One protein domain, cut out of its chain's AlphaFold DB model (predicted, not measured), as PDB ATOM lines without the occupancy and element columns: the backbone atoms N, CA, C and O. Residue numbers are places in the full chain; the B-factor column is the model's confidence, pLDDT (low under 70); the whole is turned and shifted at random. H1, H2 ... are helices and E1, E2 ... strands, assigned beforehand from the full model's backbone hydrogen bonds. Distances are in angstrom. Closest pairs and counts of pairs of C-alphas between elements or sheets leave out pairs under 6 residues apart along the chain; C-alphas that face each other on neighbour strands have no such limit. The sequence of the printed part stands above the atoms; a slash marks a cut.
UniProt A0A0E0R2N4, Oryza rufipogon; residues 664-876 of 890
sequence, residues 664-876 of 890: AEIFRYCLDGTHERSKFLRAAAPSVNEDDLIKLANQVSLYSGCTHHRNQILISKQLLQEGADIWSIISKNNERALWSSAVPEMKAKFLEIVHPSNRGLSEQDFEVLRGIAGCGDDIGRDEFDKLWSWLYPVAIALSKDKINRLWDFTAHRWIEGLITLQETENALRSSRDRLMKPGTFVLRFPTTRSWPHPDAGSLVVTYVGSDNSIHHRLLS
ATOM      1  N   ALA A 664       5.733   8.302  35.454       73.25
ATOM      2  CA  ALA A 664       6.330   9.187  36.452       73.25
ATOM      3  C   ALA A 664       7.565   9.944  35.926       73.25
ATOM      4  O   ALA A 664       7.752  11.117  36.250       73.25
ATOM      5  N   GLU A 665       8.393   9.305  35.101       79.81
ATOM      6  CA  GLU A 665       9.568   9.925  34.484       79.81
ATOM      7  C   GLU A 665       9.183  10.848  33.336       79.81
ATOM      8  O   GLU A 665       9.755  11.929  33.202       79.81
ATOM      9  N   ILE A 666       8.170  10.459  32.561       81.38
ATOM     10  CA  ILE A 666       7.620  11.264  31.472       81.38
ATOM     11  C   ILE A 666       6.984  12.546  32.039       81.38
ATOM     12  O   ILE A 666       7.308  13.646  31.590       81.38
ATOM     13  N   PHE A 667       6.152  12.440  33.084       76.69
ATOM     14  CA  PHE A 667       5.592  13.599  33.788       76.69
ATOM     15  C   PHE A 667       6.676  14.461  34.444       76.69
ATOM     16  O   PHE A 667       6.594  15.687  34.367       76.69
ATOM     17  N   ARG A 668       7.708  13.853  35.048       79.19
ATOM     18  CA  ARG A 668       8.861  14.586  35.595       79.19
ATOM     19  C   ARG A 668       9.571  15.385  34.499       79.19
ATOM     20  O   ARG A 668       9.695  16.594  34.641       79.19
ATOM     21  N   TYR A 669       9.911  14.767  33.367       83.19
ATOM     22  CA  TYR A 669      10.529  15.460  32.232       83.19
ATOM     23  C   TYR A 669       9.657  16.611  31.694       83.19
ATOM     24  O   TYR A 669      10.173  17.679  31.355       83.19
ATOM     25  N   CYS A 670       8.332  16.436  31.643       78.56
ATOM     26  CA  CYS A 670       7.405  17.502  31.257       78.56
ATOM     27  C   CYS A 670       7.439  18.698  32.225       78.56
ATOM     28  O   CYS A 670       7.385  19.834  31.760       78.56
ATOM     29  N   LEU A 671       7.576  18.474  33.535       77.12
ATOM     30  CA  LEU A 671       7.587  19.535  34.557       77.12
ATOM     31  C   LEU A 671       8.987  20.122  34.843       77.12
ATOM     32  O   LEU A 671       9.088  21.227  35.375       77.12
ATOM     33  N   ASP A 672      10.054  19.402  34.501       80.44
ATOM     34  CA  ASP A 672      11.437  19.757  34.829       80.44
ATOM     35  C   ASP A 672      11.971  20.989  34.078       80.44
ATOM     36  O   ASP A 672      11.645  21.274  32.923       80.44
ATOM     37  N   GLY A 673      12.900  21.702  34.722       79.50
ATOM     38  CA  GLY A 673      13.679  22.760  34.079       79.50
ATOM     39  C   GLY A 673      14.694  22.211  33.067       79.50
ATOM     40  O   GLY A 673      15.132  21.066  33.150       79.50
ATOM     41  N   THR A 674      15.141  23.057  32.130       82.50
ATOM     42  CA  THR A 674      16.083  22.689  31.050       82.50
ATOM     43  C   THR A 674      17.369  22.006  31.543       82.50
ATOM     44  O   THR A 674      17.909  21.155  30.840       82.50
ATOM     45  N   HIS A 675      17.840  22.327  32.755       85.88
ATOM     46  CA  HIS A 675      18.998  21.673  33.374       85.88
ATOM     47  C   HIS A 675      18.730  20.196  33.717       85.88
ATOM     48  O   HIS A 675      19.451  19.323  33.236       85.88
ATOM     49  N   GLU A 676      17.666  19.902  34.473       87.94
ATOM     50  CA  GLU A 676      17.306  18.523  34.840       87.94
ATOM     51  C   GLU A 676      16.899  17.706  33.601       87.94
ATOM     52  O   GLU A 676      17.339  16.568  33.453       87.94
ATOM     53  N   ARG A 677      16.202  18.317  32.629       89.94
ATOM     54  CA  ARG A 677      15.950  17.703  31.309       89.94
ATOM     55  C   ARG A 677      17.244  17.318  30.579       89.94
ATOM     56  O   ARG A 677      17.309  16.240  29.992       89.94
ATOM     57  N   SER A 678      18.279  18.167  30.612       90.50
ATOM     58  CA  SER A 678      19.576  17.868  29.976       90.50
ATOM     59  C   SER A 678      20.297  16.731  30.694       90.50
ATOM     60  O   SER A 678      20.800  15.818  30.049       90.50
ATOM     61  N   LYS A 679      20.294  16.749  32.029       91.00
ATOM     62  CA  LYS A 679      20.866  15.710  32.893       91.00
ATOM     63  C   LYS A 679      20.180  14.353  32.699       91.00
ATOM     64  O   LYS A 679      20.872  13.350  32.557       91.00
ATOM     65  N   PHE A 680      18.850  14.330  32.598       92.50
ATOM     66  CA  PHE A 680      18.072  13.134  32.264       92.50
ATOM     67  C   PHE A 680      18.436  12.583  30.877       92.50
ATOM     68  O   PHE A 680      18.803  11.416  30.766       92.50
ATOM     69  N   LEU A 681      18.415  13.412  29.825       93.81
ATOM     70  CA  LEU A 681      18.747  12.942  28.473       93.81
ATOM     71  C   LEU A 681      20.219  12.528  28.330       93.81
ATOM     72  O   LEU A 681      20.496  11.553  27.640       93.81
ATOM     73  N   ARG A 682      21.157  13.197  29.015       93.31
ATOM     74  CA  ARG A 682      22.577  12.795  29.060       93.31
ATOM     75  C   ARG A 682      22.789  11.430  29.728       93.31
ATOM     76  O   ARG A 682      23.746  10.753  29.371       93.31
ATOM     77  N   ALA A 683      21.910  11.022  30.646       90.25
ATOM     78  CA  ALA A 683      21.938   9.695  31.256       90.25
ATOM     79  C   ALA A 683      21.221   8.626  30.406       90.25
ATOM     80  O   ALA A 683      21.754   7.535  30.232       90.25
ATOM     81  N   ALA A 684      20.033   8.930  29.867       89.19
ATOM     82  CA  ALA A 684      19.157   7.935  29.238       89.19
ATOM     83  C   ALA A 684      19.340   7.771  27.716       89.19
ATOM     84  O   ALA A 684      19.254   6.660  27.199       89.19
ATOM     85  N   ALA A 685      19.586   8.851  26.965       91.00
ATOM     86  CA  ALA A 685      19.633   8.782  25.500       91.00
ATOM     87  C   ALA A 685      20.774   7.911  24.918       91.00
ATOM     88  O   ALA A 685      20.560   7.320  23.859       91.00
ATOM     89  N   PRO A 686      21.962   7.778  25.552       89.44
ATOM     90  CA  PRO A 686      23.010   6.893  25.042       89.44
ATOM     91  C   PRO A 686      22.635   5.402  25.086       89.44
ATOM     92  O   PRO A 686      22.899   4.681  24.123       89.44
ATOM     93  N   SER A 687      22.009   4.944  26.178       84.50
ATOM     94  CA  SER A 687      21.684   3.529  26.416       84.50
ATOM     95  C   SER A 687      20.383   3.082  25.747       84.50
ATOM     96  O   SER A 687      20.323   1.980  25.205       84.50
ATOM     97  N   VAL A 688      19.353   3.929  25.745       87.12
ATOM     98  CA  VAL A 688      18.016   3.573  25.245       87.12
ATOM     99  C   VAL A 688      17.992   3.456  23.713       87.12
ATOM    100  O   VAL A 688      18.688   4.184  23.000       87.12
ATOM    101  N   ASN A 689      17.212   2.509  23.181       87.50
ATOM    102  CA  ASN A 689      17.061   2.296  21.737       87.50
ATOM    103  C   ASN A 689      16.224   3.413  21.063       87.50
ATOM    104  O   ASN A 689      15.584   4.223  21.732       87.50
ATOM    105  N   GLU A 690      16.242   3.485  19.728       87.38
ATOM    106  CA  GLU A 690      15.561   4.572  19.008       87.38
ATOM    107  C   GLU A 690      14.030   4.506  19.116       87.38
ATOM    108  O   GLU A 690      13.398   5.550  19.263       87.38
ATOM    109  N   ASP A 691      13.425   3.313  19.128       87.81
ATOM    110  CA  ASP A 691      11.970   3.154  19.257       87.81
ATOM    111  C   ASP A 691      11.457   3.626  20.623       87.81
ATOM    112  O   ASP A 691      10.420   4.286  20.701       87.81
ATOM    113  N   ASP A 692      12.168   3.333  21.712       87.19
ATOM    114  CA  ASP A 692      11.816   3.793  23.059       87.19
ATOM    115  C   ASP A 692      12.103   5.288  23.260       87.19
ATOM    116  O   ASP A 692      11.310   5.988  23.897       87.19
ATOM    117  N   LEU A 693      13.147   5.831  22.621       89.38
ATOM    118  CA  LEU A 693      13.366   7.279  22.543       89.38
ATOM    119  C   LEU A 693      12.249   7.980  21.737       89.38
ATOM    120  O   LEU A 693      11.812   9.072  22.107       89.38
ATOM    121  N   ILE A 694      11.727   7.340  20.684       89.94
ATOM    122  CA  ILE A 694      10.557   7.798  19.917       89.94
ATOM    123  C   ILE A 694       9.272   7.708  20.753       89.94
ATOM    124  O   ILE A 694       8.479   8.653  20.724       89.94
ATOM    125  N   LYS A 695       9.056   6.629  21.524       88.88
ATOM    126  CA  LYS A 695       7.920   6.499  22.462       88.88
ATOM    127  C   LYS A 695       7.945   7.629  23.492       88.88
ATOM    128  O   LYS A 695       6.976   8.387  23.553       88.88
ATOM    129  N   LEU A 696       9.078   7.839  24.171       88.69
ATOM    130  CA  LEU A 696       9.295   8.964  25.089       88.69
ATOM    131  C   LEU A 696       9.002  10.308  24.417       88.69
ATOM    132  O   LEU A 696       8.234  11.108  24.948       88.69
ATOM    133  N   ALA A 697       9.580  10.560  23.240       88.38
ATOM    134  CA  ALA A 697       9.386  11.811  22.517       88.38
ATOM    135  C   ALA A 697       7.905  12.052  22.177       88.38
ATOM    136  O   ALA A 697       7.409  13.168  22.340       88.38
ATOM    137  N   ASN A 698       7.183  11.016  21.739       86.25
ATOM    138  CA  ASN A 698       5.755  11.086  21.435       86.25
ATOM    139  C   ASN A 698       4.905  11.288  22.707       86.25
ATOM    140  O   ASN A 698       4.004  12.123  22.698       86.25
ATOM    141  N   GLN A 699       5.201  10.584  23.805       83.44
ATOM    142  CA  GLN A 699       4.481  10.714  25.079       83.44
ATOM    143  C   GLN A 699       4.719  12.087  25.723       83.44
ATOM    144  O   GLN A 699       3.761  12.747  26.111       83.44
ATOM    145  N   VAL A 700       5.959  12.587  25.752       83.38
ATOM    146  CA  VAL A 700       6.249  13.967  26.183       83.38
ATOM    147  C   VAL A 700       5.537  14.979  25.284       83.38
ATOM    148  O   VAL A 700       4.957  15.936  25.791       83.38
ATOM    149  N   SER A 701       5.513  14.773  23.961       80.94
ATOM    150  CA  SER A 701       4.770  15.642  23.032       80.94
ATOM    151  C   SER A 701       3.267  15.670  23.314       80.94
ATOM    152  O   SER A 701       2.634  16.700  23.093       80.94
ATOM    153  N   LEU A 702       2.702  14.551  23.774       75.44
ATOM    154  CA  LEU A 702       1.294  14.414  24.139       75.44
ATOM    155  C   LEU A 702       1.001  15.100  25.482       75.44
ATOM    156  O   LEU A 702       0.083  15.910  25.565       75.44
ATOM    157  N   TYR A 703       1.805  14.828  26.514       73.25
ATOM    158  CA  TYR A 703       1.603  15.367  27.863       73.25
ATOM    159  C   TYR A 703       1.979  16.855  28.009       73.25
ATOM    160  O   TYR A 703       1.431  17.521  28.882       73.25
ATOM    161  N   SER A 704       2.872  17.390  27.167       71.19
ATOM    162  CA  SER A 704       3.181  18.836  27.087       71.19
ATOM    163  C   SER A 704       2.383  19.579  26.007       71.19
ATOM    164  O   SER A 704       2.481  20.797  25.893       71.19
ATOM    165  N   GLY A 705       1.639  18.866  25.154       70.88
ATOM    166  CA  GLY A 705       0.971  19.446  23.985       70.88
ATOM    167  C   GLY A 705       1.913  20.078  22.943       70.88
ATOM    168  O   GLY A 705       1.442  20.809  22.075       70.88
ATOM    169  N   CYS A 706       3.232  19.838  23.017       68.00
ATOM    170  CA  CYS A 706       4.235  20.593  22.264       68.00
ATOM    171  C   CYS A 706       5.236  19.699  21.503       68.00
ATOM    172  O   CYS A 706       6.108  19.047  22.085       68.00
ATOM    173  N   THR A 707       5.177  19.744  20.168       72.94
ATOM    174  CA  THR A 707       6.093  19.039  19.247       72.94
ATOM    175  C   THR A 707       7.547  19.496  19.357       72.94
ATOM    176  O   THR A 707       8.459  18.734  19.037       72.94
ATOM    177  N   HIS A 708       7.812  20.702  19.862       78.25
ATOM    178  CA  HIS A 708       9.182  21.169  20.056       78.25
ATOM    179  C   HIS A 708       9.947  20.285  21.060       78.25
ATOM    180  O   HIS A 708      11.099  19.938  20.807       78.25
ATOM    181  N   HIS A 709       9.306  19.823  22.145       82.69
ATOM    182  CA  HIS A 709       9.938  18.887  23.087       82.69
ATOM    183  C   HIS A 709      10.244  17.528  22.453       82.69
ATOM    184  O   HIS A 709      11.324  16.983  22.687       82.69
ATOM    185  N   ARG A 710       9.349  17.024  21.592       86.06
ATOM    186  CA  ARG A 710       9.571  15.817  20.782       86.06
ATOM    187  C   ARG A 710      10.875  15.916  19.993       86.06
ATOM    188  O   ARG A 710      11.702  15.013  20.050       86.06
ATOM    189  N   ASN A 711      11.071  17.035  19.297       86.06
ATOM    190  CA  ASN A 711      12.242  17.262  18.455       86.06
ATOM    191  C   ASN A 711      13.546  17.273  19.279       86.06
ATOM    192  O   ASN A 711      14.503  16.613  18.884       86.06
ATOM    193  N   GLN A 712      13.573  17.929  20.449       91.31
ATOM    194  CA  GLN A 712      14.763  17.957  21.321       91.31
ATOM    195  C   GLN A 712      15.117  16.586  21.929       91.31
ATOM    196  O   GLN A 712      16.291  16.311  22.184       91.31
ATOM    197  N   ILE A 713      14.121  15.720  22.158       92.44
ATOM    198  CA  ILE A 713      14.343  14.340  22.620       92.44
ATOM    199  C   ILE A 713      14.899  13.485  21.478       92.44
ATOM    200  O   ILE A 713      15.907  12.813  21.672       92.44
ATOM    201  N   LEU A 714      14.311  13.545  20.279       91.12
ATOM    202  CA  LEU A 714      14.749  12.724  19.142       91.12
ATOM    203  C   LEU A 714      16.203  12.998  18.730       91.12
ATOM    204  O   LEU A 714      16.951  12.055  18.497       91.12
ATOM    205  N   ILE A 715      16.632  14.265  18.705       93.00
ATOM    206  CA  ILE A 715      18.022  14.603  18.351       93.00
ATOM    207  C   ILE A 715      19.035  14.271  19.456       93.00
ATOM    208  O   ILE A 715      20.234  14.317  19.203       93.00
ATOM    209  N   SER A 716      18.591  13.963  20.683       95.25
ATOM    210  CA  SER A 716      19.482  13.878  21.852       95.25
ATOM    211  C   SER A 716      20.577  12.820  21.716       95.25
ATOM    212  O   SER A 716      21.728  13.094  22.053       95.25
ATOM    213  N   LYS A 717      20.249  11.635  21.188       94.62
ATOM    214  CA  LYS A 717      21.204  10.532  21.046       94.62
ATOM    215  C   LYS A 717      22.318  10.867  20.052       94.62
ATOM    216  O   LYS A 717      23.493  10.744  20.388       94.62
ATOM    217  N   GLN A 718      21.943  11.362  18.873       94.44
ATOM    218  CA  GLN A 718      22.882  11.750  17.817       94.44
ATOM    219  C   GLN A 718      23.710  12.982  18.227       94.44
ATOM    220  O   GLN A 718      24.932  12.953  18.112       94.44
ATOM    221  N   LEU A 719      23.090  13.997  18.851       96.00
ATOM    222  CA  LEU A 719      23.778  15.166  19.420       96.00
ATOM    223  C   LEU A 719      24.898  14.754  20.386       96.00
ATOM    224  O   LEU A 719      26.011  15.277  20.294       96.00
ATOM    225  N   LEU A 720      24.614  13.831  21.309       95.94
ATOM    226  CA  LEU A 720      25.581  13.378  22.311       95.94
ATOM    227  C   LEU A 720      26.677  12.492  21.709       95.94
ATOM    228  O   LEU A 720      27.839  12.653  22.079       95.94
ATOM    229  N   GLN A 721      26.331  11.602  20.774       94.69
ATOM    230  CA  GLN A 721      27.293  10.738  20.088       94.69
ATOM    231  C   GLN A 721      28.238  11.553  19.194       94.69
ATOM    232  O   GLN A 721      29.442  11.570  19.429       94.69
ATOM    233  N   GLU A 722      27.700  12.317  18.241       95.38
ATOM    234  CA  GLU A 722      28.503  13.134  17.325       95.38
ATOM    235  C   GLU A 722      29.313  14.205  18.074       95.38
ATOM    236  O   GLU A 722      30.422  14.543  17.664       95.38
ATOM    237  N   GLY A 723      28.795  14.698  19.208       95.25
ATOM    238  CA  GLY A 723      29.501  15.598  20.123       95.25
ATOM    239  C   GLY A 723      30.629  14.933  20.923       95.25
ATOM    240  O   GLY A 723      31.586  15.601  21.314       95.25
ATOM    241  N   ALA A 724      30.558  13.627  21.181       94.44
ATOM    242  CA  ALA A 724      31.671  12.864  21.740       94.44
ATOM    243  C   ALA A 724      32.740  12.589  20.670       94.44
ATOM    244  O   ALA A 724      33.922  12.839  20.916       94.44
ATOM    245  N   ASP A 725      32.316  12.176  19.475       94.50
ATOM    246  CA  ASP A 725      33.196  11.858  18.348       94.50
ATOM    247  C   ASP A 725      34.001  13.086  17.893       94.50
ATOM    248  O   ASP A 725      35.234  13.046  17.843       94.50
ATOM    249  N   ILE A 726      33.339  14.225  17.644       95.25
ATOM    250  CA  ILE A 726      34.027  15.449  17.207       95.25
ATOM    251  C   ILE A 726      34.910  16.040  18.316       95.25
ATOM    252  O   ILE A 726      35.990  16.553  18.028       95.25
ATOM    253  N   TRP A 727      34.526  15.904  19.595       95.56
ATOM    254  CA  TRP A 727      35.397  16.285  20.710       95.56
ATOM    255  C   TRP A 727      36.657  15.414  20.771       95.56
ATOM    256  O   TRP A 727      37.738  15.937  21.031       95.56
ATOM    257  N   SER A 728      36.554  14.109  20.504       94.06
ATOM    258  CA  SER A 728      37.711  13.207  20.445       94.06
ATOM    259  C   SER A 728      38.709  13.643  19.361       94.06
ATOM    260  O   SER A 728      39.908  13.766  19.629       94.06
ATOM    261  N   ILE A 729      38.206  14.002  18.173       93.88
ATOM    262  CA  ILE A 729      39.007  14.521  17.049       93.88
ATOM    263  C   ILE A 729      39.682  15.857  17.408       93.88
ATOM    264  O   ILE A 729      40.896  16.004  17.239       93.88
ATOM    265  N   ILE A 730      38.914  16.816  17.938       93.38
ATOM    266  CA  ILE A 730      39.385  18.164  18.298       93.38
ATOM    267  C   ILE A 730      40.427  18.116  19.423       93.38
ATOM    268  O   ILE A 730      41.490  18.733  19.324       93.38
ATOM    269  N   SER A 731      40.132  17.377  20.494       92.12
ATOM    270  CA  SER A 731      40.978  17.284  21.688       92.12
ATOM    271  C   SER A 731      42.192  16.381  21.508       92.12
ATOM    272  O   SER A 731      43.190  16.559  22.205       92.12
ATOM    273  N   LYS A 732      42.125  15.390  20.609       89.75
ATOM    274  CA  LYS A 732      43.143  14.337  20.448       89.75
ATOM    275  C   LYS A 732      43.425  13.608  21.773       89.75
ATOM    276  O   LYS A 732      44.562  13.236  22.050       89.75
ATOM    277  N   ASN A 733      42.371  13.417  22.575       82.38
ATOM    278  CA  ASN A 733      42.369  12.868  23.940       82.38
ATOM    279  C   ASN A 733      43.054  13.737  25.021       82.38
ATOM    280  O   ASN A 733      43.437  13.218  26.067       82.38
ATOM    281  N   ASN A 734      43.195  15.048  24.801       86.69
ATOM    282  CA  ASN A 734      43.619  16.004  25.835       86.69
ATOM    283  C   ASN A 734      42.405  16.637  26.547       86.69
ATOM    284  O   ASN A 734      41.283  16.600  26.049       86.69
ATOM    285  N   GLU A 735      42.620  17.279  27.697       86.56
ATOM    286  CA  GLU A 735      41.557  18.005  28.422       86.56
ATOM    287  C   GLU A 735      41.115  19.301  27.711       86.56
ATOM    288  O   GLU A 735      39.990  19.771  27.902       86.56
ATOM    289  N   ARG A 736      41.997  19.878  26.882       92.12
ATOM    290  CA  ARG A 736      41.779  21.117  26.122       92.12
ATOM    291  C   ARG A 736      42.366  21.041  24.713       92.12
ATOM    292  O   ARG A 736      43.335  20.324  24.472       92.12
ATOM    293  N   ALA A 737      41.799  21.830  23.804       93.12
ATOM    294  CA  ALA A 737      42.266  22.031  22.434       93.12
ATOM    295  C   ALA A 737      42.467  23.524  22.132       93.12
ATOM    296  O   ALA A 737      41.836  24.373  22.756       93.12
ATOM    297  N   LEU A 738      43.294  23.855  21.136       93.81
ATOM    298  CA  LEU A 738      43.369  25.221  20.603       93.81
ATOM    299  C   LEU A 738      42.153  25.506  19.714       93.81
ATOM    300  O   LEU A 738      41.838  24.712  18.826       93.81
ATOM    301  N   TRP A 739      41.519  26.665  19.887       93.62
ATOM    302  CA  TRP A 739      40.356  27.101  19.105       93.62
ATOM    303  C   TRP A 739      40.632  27.074  17.594       93.62
ATOM    304  O   TRP A 739      39.860  26.506  16.823       93.62
ATOM    305  N   SER A 740      41.800  27.567  17.176       92.31
ATOM    306  CA  SER A 740      42.268  27.538  15.781       92.31
ATOM    307  C   SER A 740      42.436  26.128  15.195       92.31
ATOM    308  O   SER A 740      42.400  25.967  13.978       92.31
ATOM    309  N   SER A 741      42.596  25.104  16.042       90.31
ATOM    310  CA  SER A 741      42.614  23.689  15.640       90.31
ATOM    311  C   SER A 741      41.231  23.032  15.707       90.31
ATOM    312  O   SER A 741      41.009  22.034  15.034       90.31
ATOM    313  N   ALA A 742      40.301  23.588  16.489       93.00
ATOM    314  CA  ALA A 742      38.929  23.100  16.615       93.00
ATOM    315  C   ALA A 742      38.016  23.593  15.476       93.00
ATOM    316  O   ALA A 742      37.149  22.854  15.005       93.00
ATOM    317  N   VAL A 743      38.215  24.835  15.016       94.69
ATOM    318  CA  VAL A 743      37.404  25.482  13.967       94.69
ATOM    319  C   VAL A 743      37.296  24.656  12.672       94.69
ATOM    320  O   VAL A 743      36.167  24.483  12.210       94.69
ATOM    321  N   PRO A 744      38.378  24.097  12.082       93.38
ATOM    322  CA  PRO A 744      38.275  23.316  10.844       93.38
ATOM    323  C   PRO A 744      37.391  22.070  10.981       93.38
ATOM    324  O   PRO A 744      36.543  21.825  10.125       93.38
ATOM    325  N   GLU A 745      37.536  21.335  12.085       95.00
ATOM    326  CA  GLU A 745      36.780  20.107  12.363       95.00
ATOM    327  C   GLU A 745      35.290  20.421  12.586       95.00
ATOM    328  O   GLU A 745      34.417  19.815  11.963       95.00
ATOM    329  N   MET A 746      34.981  21.450  13.387       94.19
ATOM    330  CA  MET A 746      33.603  21.931  13.575       94.19
ATOM    331  C   MET A 746      32.969  22.410  12.258       94.19
ATOM    332  O   MET A 746      31.785  22.177  12.020       94.19
ATOM    333  N   LYS A 747      33.746  23.062  11.383       93.56
ATOM    334  CA  LYS A 747      33.299  23.572  10.073       93.56
ATOM    335  C   LYS A 747      33.003  22.438   9.087       93.56
ATOM    336  O   LYS A 747      32.016  22.522   8.359       93.56
ATOM    337  N   ALA A 748      33.813  21.377   9.099       93.88
ATOM    338  CA  ALA A 748      33.570  20.161   8.326       93.88
ATOM    339  C   ALA A 748      32.314  19.426   8.821       93.88
ATOM    340  O   ALA A 748      31.410  19.157   8.031       93.88
ATOM    341  N   LYS A 749      32.205  19.190  10.134       94.44
ATOM    342  CA  LYS A 749      31.070  18.472  10.728       94.44
ATOM    343  C   LYS A 749      29.744  19.235  10.601       94.44
ATOM    344  O   LYS A 749      28.700  18.627  10.389       94.44
ATOM    345  N   PHE A 750      29.771  20.569  10.639       94.12
ATOM    346  CA  PHE A 750      28.605  21.398  10.314       94.12
ATOM    347  C   PHE A 750      28.129  21.186   8.868       94.12
ATOM    348  O   PHE A 750      26.936  21.011   8.643       94.12
ATOM    349  N   LEU A 751      29.037  21.168   7.885       92.19
ATOM    350  CA  LEU A 751      28.680  20.928   6.478       92.19
ATOM    351  C   LEU A 751      28.121  19.519   6.236       92.19
ATOM    352  O   LEU A 751      27.226  19.357   5.410       92.19
ATOM    353  N   GLU A 752      28.608  18.520   6.973       93.62
ATOM    354  CA  GLU A 752      28.075  17.153   6.958       93.62
ATOM    355  C   GLU A 752      26.597  17.117   7.392       93.62
ATOM    356  O   GLU A 752      25.760  16.551   6.692       93.62
ATOM    357  N   ILE A 753      26.259  17.788   8.500       92.44
ATOM    358  CA  ILE A 753      24.893  17.825   9.052       92.44
ATOM    359  C   ILE A 753      23.949  18.681   8.185       92.44
ATOM    360  O   ILE A 753      22.779  18.340   8.030       92.44
ATOM    361  N   VAL A 754      24.432  19.792   7.613       88.62
ATOM    362  CA  VAL A 754      23.618  20.790   6.872       88.62
ATOM    363  C   VAL A 754      23.470  20.456   5.368       88.62
ATOM    364  O   VAL A 754      22.903  21.232   4.591       88.62
ATOM    365  N   HIS A 755      23.931  19.277   4.941       81.19
ATOM    366  CA  HIS A 755      23.755  18.746   3.587       81.19
ATOM    367  C   HIS A 755      22.279  18.839   3.119       81.19
ATOM    368  O   HIS A 755      21.385  18.520   3.905       81.19
ATOM    369  N   PRO A 756      21.978  19.262   1.870       71.38
ATOM    370  CA  PRO A 756      22.868  19.432   0.709       71.38
ATOM    371  C   PRO A 756      23.567  20.799   0.577       71.38
ATOM    372  O   PRO A 756      24.136  21.087  -0.481       71.38
ATOM    373  N   SER A 757      23.541  21.646   1.610       75.62
ATOM    374  CA  SER A 757      24.122  22.991   1.530       75.62
ATOM    375  C   SER A 757      25.631  22.984   1.298       75.62
ATOM    376  O   SER A 757      26.375  22.205   1.891       75.62
ATOM    377  N   ASN A 758      26.094  23.929   0.476       74.88
ATOM    378  CA  ASN A 758      27.521  24.213   0.284       74.88
ATOM    379  C   ASN A 758      27.992  25.432   1.103       74.88
ATOM    380  O   ASN A 758      29.160  25.821   1.038       74.88
ATOM    381  N   ARG A 759      27.097  26.066   1.873       84.44
ATOM    382  CA  ARG A 759      27.392  27.254   2.677       84.44
ATOM    383  C   ARG A 759      27.806  26.855   4.096       84.44
ATOM    384  O   ARG A 759      26.974  26.673   4.982       84.44
ATOM    385  N   GLY A 760      29.114  26.772   4.320       84.50
ATOM    386  CA  GLY A 760      29.689  26.595   5.656       84.50
ATOM    387  C   GLY A 760      29.670  27.874   6.504       84.50
ATOM    388  O   GLY A 760      29.362  28.964   6.020       84.50
ATOM    389  N   LEU A 761      30.053  27.732   7.776       90.00
ATOM    390  CA  LEU A 761      30.234  28.839   8.722       90.00
ATOM    391  C   LEU A 761      31.412  29.747   8.322       90.00
ATOM    392  O   LEU A 761      32.482  29.263   7.941       90.00
ATOM    393  N   SER A 762      31.237  31.061   8.445       89.00
ATOM    394  CA  SER A 762      32.295  32.066   8.291       89.00
ATOM    395  C   SER A 762      33.053  32.309   9.602       89.00
ATOM    396  O   SER A 762      32.592  31.936  10.676       89.00
ATOM    397  N   GLU A 763      34.208  32.972   9.537       87.56
ATOM    398  CA  GLU A 763      35.013  33.271  10.735       87.56
ATOM    399  C   GLU A 763      34.237  34.132  11.754       87.56
ATOM    400  O   GLU A 763      34.318  33.906  12.957       87.56
ATOM    401  N   GLN A 764      33.384  35.045  11.280       85.81
ATOM    402  CA  GLN A 764      32.517  35.856  12.142       85.81
ATOM    403  C   GLN A 764      31.417  35.027  12.828       85.81
ATOM    404  O   GLN A 764      30.995  35.359  13.935       85.81
ATOM    405  N   ASP A 765      30.961  33.945  12.191       90.62
ATOM    406  CA  ASP A 765      30.031  32.996  12.807       90.62
ATOM    407  C   ASP A 765      30.736  32.197  13.917       90.62
ATOM    408  O   ASP A 765      30.141  31.915  14.957       90.62
ATOM    409  N   PHE A 766      32.028  31.894  13.735       91.75
ATOM    410  CA  PHE A 766      32.855  31.284  14.771       91.75
ATOM    411  C   PHE A 766      33.102  32.213  15.961       91.75
ATOM    412  O   PHE A 766      33.030  31.731  17.084       91.75
ATOM    413  N   GLU A 767      33.268  33.525  15.787       90.44
ATOM    414  CA  GLU A 767      33.352  34.436  16.944       90.44
ATOM    415  C   GLU A 767      32.051  34.482  17.769       90.44
ATOM    416  O   GLU A 767      32.097  34.539  19.000       90.44
ATOM    417  N   VAL A 768      30.879  34.339  17.134       89.75
ATOM    418  CA  VAL A 768      29.608  34.156  17.863       89.75
ATOM    419  C   VAL A 768      29.596  32.823  18.627       89.75
ATOM    420  O   VAL A 768      29.169  32.784  19.782       89.75
ATOM    421  N   LEU A 769      30.106  31.735  18.036       91.94
ATOM    422  CA  LEU A 769      30.229  30.435  18.712       91.94
ATOM    423  C   LEU A 769      31.252  30.450  19.863       91.94
ATOM    424  O   LEU A 769      30.984  29.848  20.902       91.94
ATOM    425  N   ARG A 770      32.371  31.174  19.723       89.81
ATOM    426  CA  ARG A 770      33.375  31.391  20.780       89.81
ATOM    427  C   ARG A 770      32.734  32.089  21.986       89.81
ATOM    428  O   ARG A 770      32.883  31.641  23.123       89.81
ATOM    429  N   GLY A 771      31.916  33.113  21.724       88.62
ATOM    430  CA  GLY A 771      31.112  33.805  22.737       88.62
ATOM    431  C   GLY A 771      30.047  32.930  23.419       88.62
ATOM    432  O   GLY A 771      29.792  33.111  24.606       88.62
ATOM    433  N   ILE A 772      29.456  31.959  22.712       88.44
ATOM    434  CA  ILE A 772      28.499  30.985  23.285       88.44
ATOM    435  C   ILE A 772      29.214  29.925  24.140       88.44
ATOM    436  O   ILE A 772      28.694  29.521  25.182       88.44
ATOM    437  N   ALA A 773      30.406  29.487  23.730       90.25
ATOM    438  CA  ALA A 773      31.255  28.587  24.512       90.25
ATOM    439  C   ALA A 773      31.763  29.243  25.810       90.25
ATOM    440  O   ALA A 773      31.896  28.577  26.842       90.25
ATOM    441  N   GLY A 774      32.051  30.549  25.743       89.81
ATOM    442  CA  GLY A 774      32.746  31.304  26.786       89.81
ATOM    443  C   GLY A 774      34.254  31.028  26.819       89.81
ATOM    444  O   GLY A 774      34.863  31.144  27.880       89.81
ATOM    445  N   CYS A 775      34.839  30.609  25.692       88.38
ATOM    446  CA  CYS A 775      36.242  30.204  25.587       88.38
ATOM    447  C   CYS A 775      37.149  31.309  25.009       88.38
ATOM    448  O   CYS A 775      36.676  32.300  24.453       88.38
ATOM    449  N   GLY A 776      38.465  31.141  25.177       88.25
ATOM    450  CA  GLY A 776      39.486  32.066  24.677       88.25
ATOM    451  C   GLY A 776      40.103  31.567  23.372       88.25
ATOM    452  O   GLY A 776      39.395  31.261  22.412       88.25
ATOM    453  N   ASP A 777      41.430  31.456  23.345       91.38
ATOM    454  CA  ASP A 777      42.162  30.756  22.278       91.38
ATOM    455  C   ASP A 777      42.300  29.246  22.533       91.38
ATOM    456  O   ASP A 777      42.711  28.502  21.640       91.38
ATOM    457  N   ASP A 778      41.912  28.773  23.719       91.81
ATOM    458  CA  ASP A 778      41.747  27.364  24.056       91.81
ATOM    459  C   ASP A 778      40.313  27.045  24.516       91.81
ATOM    460  O   ASP A 778      39.587  27.896  25.032       91.81
ATOM    461  N   ILE A 779      39.887  25.803  24.277       94.12
ATOM    462  CA  ILE A 779      38.548  25.285  24.571       94.12
ATOM    463  C   ILE A 779      38.662  23.964  25.341       94.12
ATOM    464  O   ILE A 779      39.435  23.085  24.958       94.12
ATOM    465  N   GLY A 780      37.916  23.835  26.439       93.25
ATOM    466  CA  GLY A 780      37.770  22.600  27.208       93.25
ATOM    467  C   GLY A 780      36.447  21.892  26.923       93.25
ATOM    468  O   GLY A 780      35.619  22.359  26.134       93.25
ATOM    469  N   ARG A 781      36.252  20.735  27.568       94.06
ATOM    470  CA  ARG A 781      35.074  19.884  27.351       94.06
ATOM    471  C   ARG A 781      33.761  20.612  27.664       94.06
ATOM    472  O   ARG A 781      32.830  20.523  26.870       94.06
ATOM    473  N   ASP A 782      33.701  21.356  28.767       92.62
ATOM    474  CA  ASP A 782      32.489  22.059  29.208       92.62
ATOM    475  C   ASP A 782      32.147  23.263  28.321       92.62
ATOM    476  O   ASP A 782      30.975  23.569  28.101       92.62
ATOM    477  N   GLU A 783      33.151  23.985  27.822       94.38
ATOM    478  CA  GLU A 783      32.962  25.067  26.854       94.38
ATOM    479  C   GLU A 783      32.511  24.517  25.490       94.38
ATOM    480  O   GLU A 783      31.601  25.073  24.870       94.38
ATOM    481  N   PHE A 784      33.062  23.374  25.066       96.00
ATOM    482  CA  PHE A 784      32.603  22.665  23.873       96.00
ATOM    483  C   PHE A 784      31.166  22.136  24.016       96.00
ATOM    484  O   PHE A 784      30.354  22.354  23.121       96.00
ATOM    485  N   ASP A 785      30.804  21.501  25.136       93.94
ATOM    486  CA  ASP A 785      29.445  20.984  25.360       93.94
ATOM    487  C   ASP A 785      28.382  22.101  25.319       93.94
ATOM    488  O   ASP A 785      27.278  21.876  24.814       93.94
ATOM    489  N   LYS A 786      28.706  23.319  25.784       93.06
ATOM    490  CA  LYS A 786      27.837  24.512  25.662       93.06
ATOM    491  C   LYS A 786      27.658  24.940  24.204       93.06
ATOM    492  O   LYS A 786      26.522  25.133  23.769       93.06
ATOM    493  N   LEU A 787      28.762  25.055  23.457       95.56
ATOM    494  CA  LEU A 787      28.766  25.388  22.028       95.56
ATOM    495  C   LEU A 787      27.952  24.368  21.233       95.56
ATOM    496  O   LEU A 787      27.051  24.740  20.483       95.56
ATOM    497  N   TRP A 788      28.229  23.080  21.426       96.69
ATOM    498  CA  TRP A 788      27.610  21.987  20.681       96.69
ATOM    499  C   TRP A 788      26.112  21.860  20.967       96.69
ATOM    500  O   TRP A 788      25.316  21.726  20.037       96.69
ATOM    501  N   SER A 789      25.706  22.032  22.232       95.75
ATOM    502  CA  SER A 789      24.288  22.077  22.625       95.75
ATOM    503  C   SER A 789      23.518  23.229  21.959       95.75
ATOM    504  O   SER A 789      22.290  23.189  21.925       95.75
ATOM    505  N   TRP A 790      24.189  24.256  21.427       95.94
ATOM    506  CA  TRP A 790      23.556  25.306  20.621       95.94
ATOM    507  C   TRP A 790      23.688  25.063  19.111       95.94
ATOM    508  O   TRP A 790      22.704  25.162  18.378       95.94
ATOM    509  N   LEU A 791      24.890  24.717  18.641       95.38
ATOM    510  CA  LEU A 791      25.200  24.570  17.218       95.38
ATOM    511  C   LEU A 791      24.483  23.379  16.574       95.38
ATOM    512  O   LEU A 791      24.000  23.503  15.451       95.38
ATOM    513  N   TYR A 792      24.381  22.241  17.266       96.19
ATOM    514  CA  TYR A 792      23.810  21.028  16.680       96.19
ATOM    515  C   TYR A 792      22.302  21.164  16.366       96.19
ATOM    516  O   TYR A 792      21.920  20.911  15.221       96.19
ATOM    517  N   PRO A 793      21.430  21.670  17.270       93.56
ATOM    518  CA  PRO A 793      20.040  21.980  16.918       93.56
ATOM    519  C   PRO A 793      19.898  22.992  15.771       93.56
ATOM    520  O   PRO A 793      18.970  22.881  14.971       93.56
ATOM    521  N   VAL A 794      20.812  23.964  15.657       92.94
ATOM    522  CA  VAL A 794      20.837  24.925  14.538       92.94
ATOM    523  C   VAL A 794      21.206  24.231  13.224       92.94
ATOM    524  O   VAL A 794      20.539  24.457  12.217       92.94
ATOM    525  N   ALA A 795      22.192  23.332  13.221       93.25
ATOM    526  CA  ALA A 795      22.552  22.538  12.047       93.25
ATOM    527  C   ALA A 795      21.389  21.628  11.588       93.25
ATOM    528  O   ALA A 795      21.023  21.636  10.412       93.25
ATOM    529  N   ILE A 796      20.716  20.943  12.520       91.81
ATOM    530  CA  ILE A 796      19.521  20.123  12.240       91.81
ATOM    531  C   ILE A 796      18.309  20.969  11.791       91.81
ATOM    532  O   ILE A 796      17.431  20.488  11.073       91.81
ATOM    533  N   ALA A 797      18.228  22.246  12.174       88.69
ATOM    534  CA  ALA A 797      17.222  23.160  11.635       88.69
ATOM    535  C   ALA A 797      17.561  23.620  10.206       88.69
ATOM    536  O   ALA A 797      16.658  23.741   9.376       88.69
ATOM    537  N   LEU A 798      18.847  23.845   9.915       89.12
ATOM    538  CA  LEU A 798      19.354  24.259   8.606       89.12
ATOM    539  C   LEU A 798      19.327  23.137   7.556       89.12
ATOM    540  O   LEU A 798      19.181  23.447   6.376       89.12
ATOM    541  N   SER A 799      19.420  21.860   7.937       88.62
ATOM    542  CA  SER A 799      19.340  20.724   6.999       88.62
ATOM    543  C   SER A 799      17.939  20.506   6.405       88.62
ATOM    544  O   SER A 799      17.787  19.898   5.348       88.62
ATOM    545  N   LYS A 800      16.888  21.056   7.031       85.75
ATOM    546  CA  LYS A 800      15.507  20.980   6.526       85.75
ATOM    547  C   LYS A 800      15.345  21.816   5.253       85.75
ATOM    548  O   LYS A 800      15.400  23.042   5.331       85.75
ATOM    549  N   ASP A 801      15.021  21.180   4.122       78.50
ATOM    550  CA  ASP A 801      14.708  21.752   2.793       78.50
ATOM    551  C   ASP A 801      14.350  23.249   2.742       78.50
ATOM    552  O   ASP A 801      14.978  24.036   2.033       78.50
ATOM    553  N   LYS A 802      13.291  23.648   3.461       80.06
ATOM    554  CA  LYS A 802      12.747  25.015   3.425       80.06
ATOM    555  C   LYS A 802      13.709  26.047   4.021       80.06
ATOM    556  O   LYS A 802      13.763  27.168   3.529       80.06
ATOM    557  N   ILE A 803      14.454  25.674   5.059       82.75
ATOM    558  CA  ILE A 803      15.438  26.530   5.732       82.75
ATOM    559  C   ILE A 803      16.785  26.444   5.010       82.75
ATOM    560  O   ILE A 803      17.420  27.474   4.793       82.75
ATOM    561  N   ASN A 804      17.156  25.251   4.535       84.88
ATOM    562  CA  ASN A 804      18.337  25.004   3.709       84.88
ATOM    563  C   ASN A 804      18.379  25.957   2.498       84.88
ATOM    564  O   ASN A 804      19.347  26.685   2.302       84.88
ATOM    565  N   ARG A 805      17.253  26.091   1.779       80.44
ATOM    566  CA  ARG A 805      17.097  27.033   0.650       80.44
ATOM    567  C   ARG A 805      17.203  28.516   1.032       80.44
ATOM    568  O   ARG A 805      17.598  29.312   0.186       80.44
ATOM    569  N   LEU A 806      16.847  28.907   2.260       79.62
ATOM    570  CA  LEU A 806      17.008  30.287   2.761       79.62
ATOM    571  C   LEU A 806      18.454  30.571   3.200       79.62
ATOM    572  O   LEU A 806      18.919  31.709   3.119       79.62
ATOM    573  N   TRP A 807      19.165  29.534   3.645       83.00
ATOM    574  CA  TRP A 807      20.579  29.578   3.998       83.00
ATOM    575  C   TRP A 807      21.476  29.611   2.750       83.00
ATOM    576  O   TRP A 807      22.321  30.497   2.639       83.00
ATOM    577  N   ASP A 808      21.250  28.746   1.761       79.12
ATOM    578  CA  ASP A 808      22.038  28.687   0.517       79.12
ATOM    579  C   ASP A 808      21.838  29.878  -0.437       79.12
ATOM    580  O   ASP A 808      22.566  30.004  -1.424       79.12
ATOM    581  N   PHE A 809      20.868  30.765  -0.192       69.81
ATOM    582  CA  PHE A 809      20.532  31.841  -1.128       69.81
ATOM    583  C   PHE A 809      21.586  32.967  -1.136       69.81
ATOM    584  O   PHE A 809      21.438  34.019  -0.518       69.81
ATOM    585  N   THR A 810      22.677  32.758  -1.871       60.81
ATOM    586  CA  THR A 810      23.839  33.662  -1.910       60.81
ATOM    587  C   THR A 810      23.567  35.024  -2.553       60.81
ATOM    588  O   THR A 810      24.245  35.989  -2.209       60.81
ATOM    589  N   ALA A 811      22.572  35.134  -3.441       53.84
ATOM    590  CA  ALA A 811      22.215  36.392  -4.109       53.84
ATOM    591  C   ALA A 811      21.519  37.405  -3.175       53.84
ATOM    592  O   ALA A 811      21.707  38.611  -3.319       53.84
ATOM    593  N   HIS A 812      20.740  36.914  -2.207       58.62
ATOM    594  CA  HIS A 812      20.088  37.700  -1.157       58.62
ATOM    595  C   HIS A 812      20.076  36.856   0.122       58.62
ATOM    596  O   HIS A 812      19.291  35.915   0.230       58.62
ATOM    597  N   ARG A 813      20.951  37.165   1.083       64.19
ATOM    598  CA  ARG A 813      21.102  36.372   2.311       64.19
ATOM    599  C   ARG A 813      19.879  36.540   3.219       64.19
ATOM    600  O   ARG A 813      19.815  37.478   4.004       64.19
ATOM    601  N   TRP A 814      18.914  35.623   3.131       69.06
ATOM    602  CA  TRP A 814      17.737  35.625   4.016       69.06
ATOM    603  C   TRP A 814      18.118  35.356   5.473       69.06
ATOM    604  O   TRP A 814      17.525  35.926   6.384       69.06
ATOM    605  N   ILE A 815      19.139  34.522   5.676       76.69
ATOM    606  CA  ILE A 815      19.841  34.341   6.945       76.69
ATOM    607  C   ILE A 815      21.286  34.810   6.714       76.69
ATOM    608  O   ILE A 815      22.029  34.194   5.945       76.69
ATOM    609  N   GLU A 816      21.691  35.923   7.332       67.38
ATOM    610  CA  GLU A 816      23.016  36.534   7.104       67.38
ATOM    611  C   GLU A 816      24.167  35.670   7.644       67.38
ATOM    612  O   GLU A 816      25.253  35.640   7.070       67.38
ATOM    613  N   GLY A 817      23.908  34.901   8.697       74.19
ATOM    614  CA  GLY A 817      24.873  34.040   9.371       74.19
ATOM    615  C   GLY A 817      24.372  33.701  10.769       74.19
ATOM    616  O   GLY A 817      23.174  33.799  11.055       74.19
ATOM    617  N   LEU A 818      25.299  33.373  11.659       87.44
ATOM    618  CA  LEU A 818      25.080  33.450  13.092       87.44
ATOM    619  C   LEU A 818      25.259  34.925  13.497       87.44
ATOM    620  O   LEU A 818      26.299  35.544  13.245       87.44
ATOM    621  N   ILE A 819      24.203  35.516  14.060       83.06
ATOM    622  CA  ILE A 819      24.164  36.926  14.470       83.06
ATOM    623  C   ILE A 819      23.497  37.061  15.837       83.06
ATOM    624  O   ILE A 819      22.487  36.416  16.131       83.06
ATOM    625  N   THR A 820      24.063  37.915  16.683       84.06
ATOM    626  CA  THR A 820      23.517  38.212  18.009       84.06
ATOM    627  C   THR A 820      22.275  39.106  17.927       84.06
ATOM    628  O   THR A 820      22.010  39.767  16.918       84.06
ATOM    629  N   LEU A 821      21.508  39.172  19.021       83.44
ATOM    630  CA  LEU A 821      20.414  40.140  19.173       83.44
ATOM    631  C   LEU A 821      20.904  41.581  18.924       83.44
ATOM    632  O   LEU A 821      20.311  42.296  18.121       83.44
ATOM    633  N   GLN A 822      22.019  41.963  19.552       83.62
ATOM    634  CA  GLN A 822      22.575  43.315  19.493       83.62
ATOM    635  C   GLN A 822      23.008  43.715  18.074       83.62
ATOM    636  O   GLN A 822      22.673  44.806  17.618       83.62
ATOM    637  N   GLU A 823      23.700  42.833  17.346       81.19
ATOM    638  CA  GLU A 823      24.043  43.067  15.935       81.19
ATOM    639  C   GLU A 823      22.795  43.219  15.061       81.19
ATOM    640  O   GLU A 823      22.753  44.081  14.185       81.19
ATOM    641  N   THR A 824      21.757  42.423  15.329       81.81
ATOM    642  CA  THR A 824      20.506  42.457  14.563       81.81
ATOM    643  C   THR A 824      19.740  43.762  14.779       81.81
ATOM    644  O   THR A 824      19.290  44.379  13.816       81.81
ATOM    645  N   GLU A 825      19.609  44.225  16.025       85.31
ATOM    646  CA  GLU A 825      18.992  45.527  16.294       85.31
ATOM    647  C   GLU A 825      19.803  46.681  15.692       85.31
ATOM    648  O   GLU A 825      19.229  47.654  15.206       85.31
ATOM    649  N   ASN A 826      21.136  46.585  15.714       84.25
ATOM    650  CA  ASN A 826      22.014  47.595  15.132       84.25
ATOM    651  C   ASN A 826      21.914  47.632  13.600       84.25
ATOM    652  O   ASN A 826      21.943  48.719  13.032       84.25
ATOM    653  N   ALA A 827      21.702  46.493  12.933       80.38
ATOM    654  CA  ALA A 827      21.405  46.446  11.499       80.38
ATOM    655  C   ALA A 827      20.079  47.149  11.143       80.38
ATOM    656  O   ALA A 827      19.971  47.796  10.102       80.38
ATOM    657  N   LEU A 828      19.076  47.073  12.026       80.00
ATOM    658  CA  LEU A 828      17.785  47.753  11.862       80.00
ATOM    659  C   LEU A 828      17.799  49.240  12.271       80.00
ATOM    660  O   LEU A 828      16.764  49.904  12.177       80.00
ATOM    661  N   ARG A 829      18.946  49.791  12.685       83.00
ATOM    662  CA  ARG A 829      19.131  51.209  13.031       83.00
ATOM    663  C   ARG A 829      19.856  51.935  11.892       83.00
ATOM    664  O   ARG A 829      21.034  51.706  11.647       83.00
ATOM    665  N   SER A 830      19.159  52.845  11.205       68.88
ATOM    666  CA  SER A 830      19.758  53.717  10.178       68.88
ATOM    667  C   SER A 830      20.597  54.850  10.787       68.88
ATOM    668  O   SER A 830      21.502  55.379  10.144       68.88
ATOM    669  N   SER A 831      20.329  55.206  12.044       64.00
ATOM    670  CA  SER A 831      21.228  55.965  12.915       64.00
ATOM    671  C   SER A 831      20.935  55.636  14.384       64.00
ATOM    672  O   SER A 831      19.997  54.901  14.690       64.00
ATOM    673  N   ARG A 832      21.696  56.214  15.325       60.66
ATOM    674  CA  ARG A 832      21.494  56.026  16.779       60.66
ATOM    675  C   ARG A 832      20.065  56.339  17.260       60.66
ATOM    676  O   ARG A 832      19.626  55.798  18.273       60.66
ATOM    677  N   ASP A 833      19.363  57.197  16.521       63.19
ATOM    678  CA  ASP A 833      18.056  57.762  16.869       63.19
ATOM    679  C   ASP A 833      16.991  57.476  15.790       63.19
ATOM    680  O   ASP A 833      15.899  58.038  15.835       63.19
ATOM    681  N   ARG A 834      17.292  56.624  14.795       71.06
ATOM    682  CA  ARG A 834      16.405  56.361  13.652       71.06
ATOM    683  C   ARG A 834      16.488  54.901  13.213       71.06
ATOM    684  O   ARG A 834      17.575  54.395  12.942       71.06
ATOM    685  N   LEU A 835      15.345  54.232  13.086       79.38
ATOM    686  CA  LEU A 835      15.278  52.877  12.536       79.38
ATOM    687  C   LEU A 835      15.351  52.874  10.999       79.38
ATOM    688  O   LEU A 835      15.363  53.923  10.347       79.38
ATOM    689  N   MET A 836      15.438  51.681  10.416       74.12
ATOM    690  CA  MET A 836      15.048  51.429   9.027       74.12
ATOM    691  C   MET A 836      13.520  51.571   8.873       74.12
ATOM    692  O   MET A 836      12.805  51.758   9.854       74.12
ATOM    693  N   LYS A 837      12.992  51.516   7.644       75.25
ATOM    694  CA  LYS A 837      11.544  51.690   7.415       75.25
ATOM    695  C   LYS A 837      10.707  50.541   8.018       75.25
ATOM    696  O   LYS A 837      11.186  49.407   8.034       75.25
ATOM    697  N   PRO A 838       9.463  50.780   8.473       77.50
ATOM    698  CA  PRO A 838       8.545  49.716   8.885       77.50
ATOM    699  C   PRO A 838       8.423  48.589   7.853       77.50
ATOM    700  O   PRO A 838       8.488  48.830   6.649       77.50
ATOM    701  N   GLY A 839       8.275  47.350   8.327       69.44
ATOM    702  CA  GLY A 839       8.293  46.150   7.480       69.44
ATOM    703  C   GLY A 839       9.697  45.674   7.079       69.44
ATOM    704  O   GLY A 839       9.819  44.650   6.410       69.44
ATOM    705  N   THR A 840      10.754  46.373   7.506       74.62
ATOM    706  CA  THR A 840      12.142  45.914   7.354       74.62
ATOM    707  C   THR A 840      12.471  44.821   8.375       74.62
ATOM    708  O   THR A 840      12.145  44.989   9.550       74.62
ATOM    709  N   PHE A 841      13.141  43.731   7.979       80.88
ATOM    710  CA  PHE A 841      13.436  42.593   8.862       80.88
ATOM    711  C   PHE A 841      14.768  41.868   8.595       80.88
ATOM    712  O   PHE A 841      15.395  42.020   7.548       80.88
ATOM    713  N   VAL A 842      15.170  41.043   9.569       77.25
ATOM    714  CA  VAL A 842      16.310  40.111   9.535       77.25
ATOM    715  C   VAL A 842      15.903  38.791  10.214       77.25
ATOM    716  O   VAL A 842      15.165  38.803  11.206       77.25
ATOM    717  N   LEU A 843      16.379  37.647   9.706       81.81
ATOM    718  CA  LEU A 843      16.192  36.321  10.316       81.81
ATOM    719  C   LEU A 843      17.464  35.871  11.052       81.81
ATOM    720  O   LEU A 843      18.567  36.012  10.526       81.81
ATOM    721  N   ARG A 844      17.310  35.298  12.253       85.56
ATOM    722  CA  ARG A 844      18.427  34.829  13.095       85.56
ATOM    723  C   ARG A 844      18.061  33.630  13.962       85.56
ATOM    724  O   ARG A 844      16.905  33.482  14.352       85.56
ATOM    725  N   PHE A 845      19.056  32.848  14.366       87.62
ATOM    726  CA  PHE A 845      18.907  31.893  15.466       87.62
ATOM    727  C   PHE A 845      19.123  32.604  16.819       87.62
ATOM    728  O   PHE A 845      20.001  33.464  16.928       87.62
ATOM    729  N   PRO A 846      18.327  32.318  17.863       85.75
ATOM    730  CA  PRO A 846      18.486  32.935  19.174       85.75
ATOM    731  C   PRO A 846      19.625  32.278  19.969       85.75
ATOM    732  O   PRO A 846      19.540  31.117  20.361       85.75
ATOM    733  N   THR A 847      20.667  33.050  20.288       86.25
ATOM    734  CA  THR A 847      21.824  32.612  21.100       86.25
ATOM    735  C   THR A 847      21.463  32.197  22.536       86.25
ATOM    736  O   THR A 847      22.255  31.559  23.217       86.25
ATOM    737  N   THR A 848      20.251  32.515  23.002       81.25
ATOM    738  CA  THR A 848      19.724  32.211  24.344       81.25
ATOM    739  C   THR A 848      18.859  30.939  24.393       81.25
ATOM    740  O   THR A 848      17.992  30.807  25.264       81.25
ATOM    741  N   ARG A 849      19.026  30.020  23.429       86.12
ATOM    742  CA  ARG A 849      18.211  28.800  23.258       86.12
ATOM    743  C   ARG A 849      19.077  27.602  22.850       86.12
ATOM    744  O   ARG A 849      19.209  27.302  21.668       86.12
ATOM    745  N   SER A 850      19.649  26.920  23.838       90.81
ATOM    746  CA  SER A 850      20.447  25.696  23.654       90.81
ATOM    747  C   SER A 850      19.660  24.450  24.071       90.81
ATOM    748  O   SER A 850      18.764  24.524  24.913       90.81
ATOM    749  N   TRP A 851      19.995  23.295  23.498       94.56
ATOM    750  CA  TRP A 851      19.409  21.996  23.828       94.56
ATOM    751  C   TRP A 851      19.498  21.686  25.339       94.56
ATOM    752  O   TRP A 851      20.528  21.979  25.952       94.56
ATOM    753  N   PRO A 852      18.464  21.079  25.962       91.81
ATOM    754  CA  PRO A 852      17.191  20.620  25.391       91.81
ATOM    755  C   PRO A 852      16.044  21.647  25.515       91.81
ATOM    756  O   PRO A 852      14.888  21.270  25.719       91.81
ATOM    757  N   HIS A 853      16.319  22.956  25.430       90.06
ATOM    758  CA  HIS A 853      15.247  23.956  25.357       90.06
ATOM    759  C   HIS A 853      14.369  23.690  24.116       90.06
ATOM    760  O   HIS A 853      14.937  23.514  23.040       90.06
ATOM    761  N   PRO A 854      13.020  23.703  24.200       83.62
ATOM    762  CA  PRO A 854      12.138  23.388  23.067       83.62
ATOM    763  C   PRO A 854      12.481  24.195  21.802       83.62
ATOM    764  O   PRO A 854      12.687  23.605  20.747       83.62
ATOM    765  N   ASP A 855      12.641  25.516  21.927       84.75
ATOM    766  CA  ASP A 855      13.030  26.408  20.817       84.75
ATOM    767  C   ASP A 855      14.507  26.318  20.354       84.75
ATOM    768  O   ASP A 855      14.950  27.181  19.593       84.75
ATOM    769  N   ALA A 856      15.320  25.365  20.824       88.25
ATOM    770  CA  ALA A 856      16.707  25.253  20.366       88.25
ATOM    771  C   ALA A 856      16.743  24.863  18.876       88.25
ATOM    772  O   ALA A 856      16.149  23.863  18.472       88.25
ATOM    773  N   GLY A 857      17.413  25.677  18.056       86.50
ATOM    774  CA  GLY A 857      17.365  25.577  16.590       86.50
ATOM    775  C   GLY A 857      16.173  26.286  15.920       86.50
ATOM    776  O   GLY A 857      16.126  26.351  14.695       86.50
ATOM    777  N   SER A 858      15.225  26.866  16.664       85.38
ATOM    778  CA  SER A 858      14.136  27.658  16.067       85.38
ATOM    779  C   SER A 858      14.627  29.011  15.539       85.38
ATOM    780  O   SER A 858      15.560  29.610  16.072       85.38
ATOM    781  N   LEU A 859      13.970  29.526  14.497       82.62
ATOM    782  CA  LEU A 859      14.329  30.791  13.849       82.62
ATOM    783  C   LEU A 859      13.507  31.955  14.428       82.62
ATOM    784  O   LEU A 859      12.315  31.817  14.696       82.62
ATOM    785  N   VAL A 860      14.125  33.122  14.599       84.44
ATOM    786  CA  VAL A 860      13.478  34.362  15.051       84.44
ATOM    787  C   VAL A 860      13.532  35.392  13.931       84.44
ATOM    788  O   VAL A 860      14.612  35.709  13.430       84.44
ATOM    789  N   VAL A 861      12.381  35.973  13.583       83.38
ATOM    790  CA  VAL A 861      12.335  37.210  12.797       83.38
ATOM    791  C   VAL A 861      12.454  38.404  13.739       83.38
ATOM    792  O   VAL A 861      11.783  38.480  14.767       83.38
ATOM    793  N   THR A 862      13.346  39.330  13.407       81.94
ATOM    794  CA  THR A 862      13.499  40.623  14.082       81.94
ATOM    795  C   THR A 862      13.194  41.715  13.065       81.94
ATOM    796  O   THR A 862      13.777  41.696  11.984       81.94
ATOM    797  N   TYR A 863      12.248  42.609  13.356       81.62
ATOM    798  CA  TYR A 863      11.693  43.537  12.362       81.62
ATOM    799  C   TYR A 863      11.317  44.902  12.943       81.62
ATOM    800  O   TYR A 863      11.069  45.024  14.139       81.62
ATOM    801  N   VAL A 864      11.247  45.923  12.086       79.19
ATOM    802  CA  VAL A 864      10.724  47.251  12.437       79.19
ATOM    803  C   VAL A 864       9.206  47.267  12.267       79.19
ATOM    804  O   VAL A 864       8.695  47.011  11.171       79.19
ATOM    805  N   GLY A 865       8.479  47.557  13.345       74.44
ATOM    806  CA  GLY A 865       7.020  47.648  13.359       74.44
ATOM    807  C   GLY A 865       6.477  48.921  12.704       74.44
ATOM    808  O   GLY A 865       7.205  49.878  12.446       74.44
ATOM    809  N   SER A 866       5.164  48.956  12.458       75.31
ATOM    810  CA  SER A 866       4.439  50.173  12.043       75.31
ATOM    811  C   SER A 866       4.373  51.242  13.141       75.31
ATOM    812  O   SER A 866       4.153  52.411  12.845       75.31
ATOM    813  N   ASP A 867       4.599  50.835  14.390       80.50
ATOM    814  CA  ASP A 867       4.854  51.691  15.556       80.50
ATOM    815  C   ASP A 867       6.265  52.315  15.572       80.50
ATOM    816  O   ASP A 867       6.568  53.111  16.456       80.50
ATOM    817  N   ASN A 868       7.116  51.985  14.590       78.62
ATOM    818  CA  ASN A 868       8.518  52.402  14.505       78.62
ATOM    819  C   ASN A 868       9.377  51.911  15.696       78.62
ATOM    820  O   ASN A 868      10.384  52.531  16.028       78.62
ATOM    821  N   SER A 869       9.023  50.761  16.279       82.44
ATOM    822  CA  SER A 869       9.825  50.035  17.275       82.44
ATOM    823  C   SER A 869      10.437  48.748  16.692       82.44
ATOM    824  O   SER A 869      10.079  48.325  15.587       82.44
ATOM    825  N   ILE A 870      11.385  48.113  17.397       79.50
ATOM    826  CA  ILE A 870      11.948  46.807  16.997       79.50
ATOM    827  C   ILE A 870      11.204  45.672  17.711       79.50
ATOM    828  O   ILE A 870      11.211  45.582  18.936       79.50
ATOM    829  N   HIS A 871      10.636  44.759  16.926       80.19
ATOM    830  CA  HIS A 871       9.939  43.557  17.386       80.19
ATOM    831  C   HIS A 871      10.778  42.298  17.162       80.19
ATOM    832  O   HIS A 871      11.518  42.191  16.181       80.19
ATOM    833  N   HIS A 872      10.585  41.291  18.016       83.25
ATOM    834  CA  HIS A 872      11.131  39.943  17.837       83.25
ATOM    835  C   HIS A 872       9.999  38.916  17.903       83.25
ATOM    836  O   HIS A 872       9.229  38.904  18.861       83.25
ATOM    837  N   ARG A 873       9.903  38.025  16.911       79.62
ATOM    838  CA  ARG A 873       8.902  36.950  16.879       79.62
ATOM    839  C   ARG A 873       9.556  35.616  16.531       79.62
ATOM    840  O   ARG A 873      10.270  35.509  15.536       79.62
ATOM    841  N   LEU A 874       9.302  34.603  17.355       78.19
ATOM    842  CA  LEU A 874       9.699  33.223  17.081       78.19
ATOM    843  C   LEU A 874       8.861  32.671  15.919       78.19
ATOM    844  O   LEU A 874       7.649  32.887  15.870       78.19
ATOM    845  N   LEU A 875       9.500  31.967  14.990       75.31
ATOM    846  CA  LEU A 875       8.846  31.300  13.870       75.31
ATOM    847  C   LEU A 875       8.686  29.812  14.192       75.31
ATOM    848  O   LEU A 875       9.666  29.135  14.502       75.31
ATOM    849  N   SER A 876       7.461  29.293  14.086       63.97
ATOM    850  CA  SER A 876       7.243  27.844  14.092       63.97
ATOM    851  C   SER A 876       7.717  27.266  12.758       63.97
ATOM    852  O   SER A 876       7.339  27.763  11.695       63.97
TER     853      SER A 876
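AT A GLANCE: This is residues 664 to 876 of the 890 residues of a protein of Oryza rufipogon (UniProt A0A0E0R2N4). A helical body, with H8 in its middle and H5, H6 and H7 packed on it, stands between two lobes: a cluster of helices H1 to H4, and the small sheet E4, E5, E6 with H10 over one face. Residues 845 to 858, between E4 and E5, fold back toward the middle of the whole. The printed part has 213 residues, in the order H1 H2 H3 H4 H5 E1 H6 H7 E2 H8 H9 H10 E3 E4 E5 E6, mostly helix. It is compact, with a radius of gyration of the C-alphas of 18.3 A and spans of 54 by 43 by 30 A.

HOW THE PARTS SIT: Start at H1, residues 664 to 671, and H2, residues 674 to 684, a hairpin that only just touches, with 3 pairs of C-alphas within 8 A, the closest Tyr 669 and Arg 677 at 5.9 A. Next, H3, residues 690 to 703, and H4, residues 707 to 714, form a hairpin at a shallow tilt of 23 degrees, their closest C-alphas, Ala 697 and Arg 710, 4.4 A apart. H5, residues 716 to 731, touches H6, residues 739 to 753, with its residues 726 to 731 alone, the closest C-alphas being Ile 730 and Ala 742 at 5.2 A. Between them E1, residues 736 to 738, is antiparallel to E2, residues 778 to 780, with N 737 and O 779 2.9 A apart. H7, residues 763 to 773, touches the hub H8, residues 781 to 798, closest at the C-alphas of Ala 773 and Glu 783, 4.6 A. H8 also touches H5, H6 and, only at the corner, H9, residues 801 to 807. H10, residues 821 to 827, is on the antiparallel meander, each strand beside the one before, of E4, residues 840 to 844, E5, residues 859 to 864, and E6, residues 870 to 875, at a height of 9.2 A. Look for N 842 and O 862 at 2.9 A, and N 871 and O 863 at 2.8 A. E3, residues 829 to 831, pairs with no named strand. O i to N i+4 pairs are within hydrogen-bond range throughout H1, H2, H3, H4, H5, H7 and H10, and in 9 of 11 in H6, 12 of 14 in H8 and 2 of 3 in H9.

IN THESE COORDINATES: Find C-alpha 664 at (6.330, 9.187, 36.452), where H1 begins. H5 runs 21.8 A and H8 24.9 A, ending at C-alpha 798, (19.354, 24.259, 8.606). E6 ends at C-alpha 875, (8.846, 31.300, 13.870).

THE WHOLE: The C-alphas of Asn 689 and Asp 833 are farthest apart, 55.7 A. The printed part has no cut; the links H9 to H10 and E4 to E5 are long. Confidence is under 70 at residues 809 to 814 and 830 to 833, among others.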